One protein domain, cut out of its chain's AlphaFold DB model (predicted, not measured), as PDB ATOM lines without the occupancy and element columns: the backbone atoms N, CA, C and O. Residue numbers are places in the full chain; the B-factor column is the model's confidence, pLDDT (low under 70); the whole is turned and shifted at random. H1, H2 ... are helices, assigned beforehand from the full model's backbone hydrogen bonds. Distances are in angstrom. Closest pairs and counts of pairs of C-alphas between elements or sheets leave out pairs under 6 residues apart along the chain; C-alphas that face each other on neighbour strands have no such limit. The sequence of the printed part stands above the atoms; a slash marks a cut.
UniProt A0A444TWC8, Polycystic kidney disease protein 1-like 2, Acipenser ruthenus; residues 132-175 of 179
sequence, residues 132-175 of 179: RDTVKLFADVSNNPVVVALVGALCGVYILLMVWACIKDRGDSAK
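This is residues 132 to 175 of the 179 residues of the protein "Polycystic kidney disease protein 1-like 2" of Acipenser ruthenus (UniProt A0A444TWC8). A short helix, H1, and a long one, H2, make an L: a five-residue link joins them at the corner, and H2 is the long arm. Most of H2 sticks out free, with residues 150 to 175 away from the rest. The printed part has 44 residues, with two named helices in the order H1, H2 and no named strand; the class is all helix. It is extended, with a radius of gyration of the C-alphas of 16.6 A and spans of 51 by 21 by 8 A.

H1, residues 132 to 139, and H2, residues 145 to 173, are close but not clearly touching; their closest C-alphas, of Phe 138 and Val 148, are 7.6 A apart. Their lines stand about perpendicular, at 87 degrees. In both helices every O i to N i+4 pair is within hydrogen-bond range.

H1 begins at C-alpha 132 (286.066, 322.325, 190.401) and measures 10.1 A from first to last C-alpha. H2 begins at C-alpha 145 (284.045, 338.675, 201.095) and ends at C-alpha 173 (325.618, 337.591, 195.951), 41.9 A away.

The two C-alphas farthest apart, of Asn 143 and Lys 175, are 51.5 A apart. The printed part has no cut, and the link from H1 to H2 is tight. The pLDDT is under 70 at residues 132 to 144 and 172 to 175.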
ATOM      1  N   ARG A 132     287.019 321.488 191.141       59.00
ATOM      2  CA  ARG A 132     286.066 322.325 190.401       59.00
ATOM      3  C   ARG A 132     284.982 322.918 191.291       59.00
ATOM      4  O   ARG A 132     284.619 324.072 191.088       59.00
ATOM      5  N   ASP A 133     284.493 322.177 192.277       61.56
ATOM      6  CA  ASP A 133     283.455 322.675 193.183       61.56
ATOM      7  C   ASP A 133     284.043 323.591 194.257       61.56
ATOM      8  O   ASP A 133     283.427 324.585 194.637       61.56
ATOM      9  N   THR A 134     285.296 323.345 194.641       58.94
ATOM     10  CA  THR A 134     286.065 324.261 195.494       58.94
ATOM     11  C   THR A 134     286.324 325.591 194.774       58.94
ATOM     12  O   THR A 134     286.082 326.655 195.335       58.94
ATOM     13  N   VAL A 135     286.724 325.553 193.496       59.81
ATOM     14  CA  VAL A 135     286.909 326.756 192.663       59.81
ATOM     15  C   VAL A 135     285.596 327.511 192.455       59.81
ATOM     16  O   VAL A 135     285.611 328.736 192.490       59.81
ATOM     17  N   LYS A 136     284.455 326.828 192.295       58.94
ATOM     18  CA  LYS A 136     283.141 327.493 192.219       58.94
ATOM     19  C   LYS A 136     282.767 328.196 193.526       58.94
ATOM     20  O   LYS A 136     282.254 329.306 193.465       58.94
ATOM     21  N   LEU A 137     283.065 327.597 194.683       57.72
ATOM     22  CA  LEU A 137     282.866 328.241 195.988       57.72
ATOM     23  C   LEU A 137     283.762 329.473 196.176       57.72
ATOM     24  O   LEU A 137     283.332 330.448 196.781       57.72
ATOM     25  N   PHE A 138     284.987 329.451 195.644       54.81
ATOM     26  CA  PHE A 138     285.874 330.620 195.640       54.81
ATOM     27  C   PHE A 138     285.525 331.652 194.554       54.81
ATOM     28  O   PHE A 138     285.883 332.820 194.690       54.81
ATOM     29  N   ALA A 139     284.830 331.242 193.490       57.19
ATOM     30  CA  ALA A 139     284.350 332.118 192.423       57.19
ATOM     31  C   ALA A 139     283.025 332.817 192.771       57.19
ATOM     32  O   ALA A 139     282.719 333.852 192.179       57.19
ATOM     33  N   ASP A 140     282.265 332.307 193.745       61.41
ATOM     34  CA  ASP A 140     281.100 333.000 194.300       61.41
ATOM     35  C   ASP A 140     281.544 334.069 195.316       61.41
ATOM     36  O   ASP A 140     281.325 333.993 196.526       61.41
ATOM     37  N   VAL A 141     282.224 335.092 194.789       55.34
ATOM     38  CA  VAL A 141     282.782 336.253 195.510       55.34
ATOM     39  C   VAL A 141     281.708 337.034 196.295       55.34
ATOM     40  O   VAL A 141     282.035 337.866 197.139       55.34
ATOM     41  N   SER A 142     280.422 336.751 196.067       58.00
ATOM     42  CA  SER A 142     279.291 337.479 196.644       58.00
ATOM     43  C   SER A 142     278.913 337.033 198.067       58.00
ATOM     44  O   SER A 142     278.402 337.842 198.840       58.00
ATOM     45  N   ASN A 143     279.179 335.780 198.464       65.69
ATOM     46  CA  ASN A 143     278.607 335.231 199.707       65.69
ATOM     47  C   ASN A 143     279.544 335.287 200.936       65.69
ATOM     48  O   ASN A 143     279.080 335.176 202.069       65.69
ATOM     49  N   ASN A 144     280.863 335.467 200.755       65.06
ATOM     50  CA  ASN A 144     281.802 335.624 201.879       65.06
ATOM     51  C   ASN A 144     283.054 336.453 201.512       65.06
ATOM     52  O   ASN A 144     284.143 335.901 201.308       65.06
ATOM     53  N   PRO A 145     282.936 337.791 201.459       76.62
ATOM     54  CA  PRO A 145     284.045 338.675 201.095       76.62
ATOM     55  C   PRO A 145     285.213 338.631 202.095       76.62
ATOM     56  O   PRO A 145     286.342 338.960 201.733       76.62
ATOM     57  N   VAL A 146     284.977 338.190 203.338       80.69
ATOM     58  CA  VAL A 146     286.003 338.116 204.392       80.69
ATOM     59  C   VAL A 146     287.071 337.078 204.051       80.69
ATOM     60  O   VAL A 146     288.261 337.345 204.207       80.69
ATOM     61  N   VAL A 147     286.668 335.912 203.540       81.88
ATOM     62  CA  VAL A 147     287.605 334.836 203.175       81.88
ATOM     63  C   VAL A 147     288.470 335.251 201.988       81.88
ATOM     64  O   VAL A 147     289.686 335.079 202.026       81.88
ATOM     65  N   VAL A 148     287.870 335.858 200.962       80.88
ATOM     66  CA  VAL A 148     288.599 336.334 199.776       80.88
ATOM     67  C   VAL A 148     289.586 337.442 200.151       80.88
ATOM     68  O   VAL A 148     290.738 337.408 199.719       80.88
ATOM     69  N   ALA A 149     289.176 338.384 201.006       85.31
ATOM     70  CA  ALA A 149     290.052 339.444 201.500       85.31
ATOM     71  C   ALA A 149     291.222 338.893 202.333       85.31
ATOM     72  O   ALA A 149     292.357 339.327 202.145       85.31
ATOM     73  N   LEU A 150     290.975 337.910 203.207       88.75
ATOM     74  CA  LEU A 150     292.017 337.270 204.014       88.75
ATOM     75  C   LEU A 150     293.032 336.524 203.138       88.75
ATOM     76  O   LEU A 150     294.237 336.715 203.296       88.75
ATOM     77  N   VAL A 151     292.557 335.707 202.196       88.31
ATOM     78  CA  VAL A 151     293.423 334.966 201.264       88.31
ATOM     79  C   VAL A 151     294.212 335.936 200.384       88.31
ATOM     80  O   VAL A 151     295.419 335.773 200.224       88.31
ATOM     81  N   GLY A 152     293.569 336.991 199.875       88.75
ATOM     82  CA  GLY A 152     294.230 338.044 199.106       88.75
ATOM     83  C   GLY A 152     295.318 338.768 199.905       88.75
ATOM     84  O   GLY A 152     296.423 338.958 199.397       88.75
ATOM     85  N   ALA A 153     295.048 339.111 201.166       93.12
ATOM     86  CA  ALA A 153     296.023 339.741 202.052       93.12
ATOM     87  C   ALA A 153     297.221 338.820 202.335       93.12
ATOM     88  O   ALA A 153     298.364 339.264 202.243       93.12
ATOM     89  N   LEU A 154     296.979 337.535 202.613       95.12
ATOM     90  CA  LEU A 154     298.040 336.546 202.824       95.12
ATOM     91  C   LEU A 154     298.907 336.369 201.571       95.12
ATOM     92  O   LEU A 154     300.134 336.400 201.670       95.12
ATOM     93  N   CYS A 155     298.289 336.260 200.393       92.44
ATOM     94  CA  CYS A 155     299.004 336.211 199.117       92.44
ATOM     95  C   CYS A 155     299.827 337.485 198.878       92.44
ATOM     96  O   CYS A 155     300.982 337.400 198.462       92.44
ATOM     97  N   GLY A 156     299.273 338.661 199.179       95.12
ATOM     98  CA  GLY A 156     299.972 339.940 199.059       95.12
ATOM     99  C   GLY A 156     301.203 340.023 199.962       95.12
ATOM    100  O   GLY A 156     302.295 340.327 199.485       95.12
ATOM    101  N   VAL A 157     301.056 339.687 201.248       96.69
ATOM    102  CA  VAL A 157     302.176 339.642 202.206       96.69
ATOM    103  C   VAL A 157     303.239 338.644 201.750       96.69
ATOM    104  O   VAL A 157     304.425 338.969 201.769       96.69
ATOM    105  N   TYR A 158     302.836 337.462 201.282       94.75
ATOM    106  CA  TYR A 158     303.764 336.456 200.767       94.75
ATOM    107  C   TYR A 158     304.581 336.975 199.577       94.75
ATOM    108  O   TYR A 158     305.803 336.843 199.569       94.75
ATOM    109  N   ILE A 159     303.934 337.616 198.597       95.50
ATOM    110  CA  ILE A 159     304.623 338.192 197.431       95.50
ATOM    111  C   ILE A 159     305.592 339.297 197.866       95.50
ATOM    112  O   ILE A 159     306.721 339.335 197.382       95.50
ATOM    113  N   LEU A 160     305.196 340.163 198.802       95.12
ATOM    114  CA  LEU A 160     306.075 341.213 199.325       95.12
ATOM    115  C   LEU A 160     307.318 340.631 200.010       95.12
ATOM    116  O   LEU A 160     308.430 341.091 199.748       95.12
ATOM    117  N   LEU A 161     307.148 339.597 200.839       94.69
ATOM    118  CA  LEU A 161     308.261 338.898 201.487       94.69
ATOM    119  C   LEU A 161     309.165 338.201 200.466       94.69
ATOM    120  O   LEU A 161     310.385 338.291 200.581       94.69
ATOM    121  N   MET A 162     308.590 337.572 199.439       93.12
ATOM    122  CA  MET A 162     309.346 336.949 198.348       93.12
ATOM    123  C   MET A 162     310.158 337.978 197.556       93.12
ATOM    124  O   MET A 162     311.331 337.749 197.275       93.12
ATOM    125  N   VAL A 163     309.576 339.133 197.226       93.88
ATOM    126  CA  VAL A 163     310.294 340.219 196.540       93.88
ATOM    127  C   VAL A 163     311.419 340.758 197.422       93.88
ATOM    128  O   VAL A 163     312.538 340.934 196.939       93.88
ATOM    129  N   TRP A 164     311.162 340.974 198.713       94.12
ATOM    130  CA  TRP A 164     312.178 341.428 199.661       94.12
ATOM    131  C   TRP A 164     313.336 340.429 199.794       94.12
ATOM    132  O   TRP A 164     314.499 340.833 199.714       94.12
ATOM    133  N   ALA A 165     313.034 339.134 199.911       90.44
ATOM    134  CA  ALA A 165     314.030 338.067 199.955       90.44
ATOM    135  C   ALA A 165     314.865 338.024 198.665       90.44
ATOM    136  O   ALA A 165     316.089 338.039 198.733       90.44
ATOM    137  N   CYS A 166     314.228 338.097 197.493       87.25
ATOM    138  CA  CYS A 166     314.925 338.154 196.204       87.25
ATOM    139  C   CYS A 166     315.853 339.373 196.076       87.25
ATOM    140  O   CYS A 166     316.934 339.275 195.493       87.25
ATOM    141  N   ILE A 167     315.453 340.537 196.597       86.38
ATOM    142  CA  ILE A 167     316.301 341.739 196.606       86.38
ATOM    143  C   ILE A 167     317.494 341.537 197.547       86.38
ATOM    144  O   ILE A 167     318.622 341.897 197.198       86.38
ATOM    145  N   LYS A 168     317.266 340.943 198.721       88.38
ATOM    146  CA  LYS A 168     318.314 340.672 199.706       88.38
ATOM    147  C   LYS A 168     319.336 339.652 199.193       88.38
ATOM    148  O   LYS A 168     320.532 339.925 199.288       88.38
ATOM    149  N   ASP A 169     318.883 338.567 198.572       83.19
ATOM    150  CA  ASP A 169     319.736 337.535 197.964       83.19
ATOM    151  C   ASP A 169     320.643 338.105 196.862       83.19
ATOM    152  O   ASP A 169     321.833 337.778 196.784       83.19
ATOM    153  N   ARG A 170     320.126 339.029 196.039       76.88
ATOM    154  CA  ARG A 170     320.943 339.750 195.045       76.88
ATOM    155  C   ARG A 170     322.027 340.613 195.697       76.88
ATOM    156  O   ARG A 170     323.116 340.737 195.144       76.88
ATOM    157  N   GLY A 171     321.746 341.193 196.864       71.44
ATOM    158  CA  GLY A 171     322.698 342.007 197.621       71.44
ATOM    159  C   GLY A 171     323.805 341.201 198.308       71.44
ATOM    160  O   GLY A 171     324.930 341.688 198.410       71.44
ATOM    161  N   ASP A 172     323.522 339.975 198.754       63.56
ATOM    162  CA  ASP A 172     324.543 339.097 199.344       63.56
ATOM    163  C   ASP A 172     325.389 338.375 198.285       63.56
ATOM    164  O   ASP A 172     326.585 338.174 198.501       63.56
ATOM    165  N   SER A 173     324.847 338.132 197.087       58.66
ATOM    166  CA  SER A 173     325.618 337.591 195.951       58.66
ATOM    167  C   SER A 173     326.768 338.510 195.500       58.66
ATOM    168  O   SER A 173     327.761 338.037 194.957       58.66
ATOM    169  N   ALA A 174     326.680 339.820 195.764       59.56
ATOM    170  CA  ALA A 174     327.733 340.785 195.436       59.56
ATOM    171  C   ALA A 174     328.920 340.779 196.424       59.56
ATOM    172  O   ALA A 174     329.987 341.289 196.096       59.56
ATOM    173  N   LYS A 175     328.764 340.205 197.627       55.16
ATOM    174  CA  LYS A 175     329.829 340.170 198.649       55.16
ATOM    175  C   LYS A 175     330.744 338.956 198.532       55.16
ATOM    176  O   LYS A 175     331.857 338.993 199.039       55.16
TER     177      LYS A 175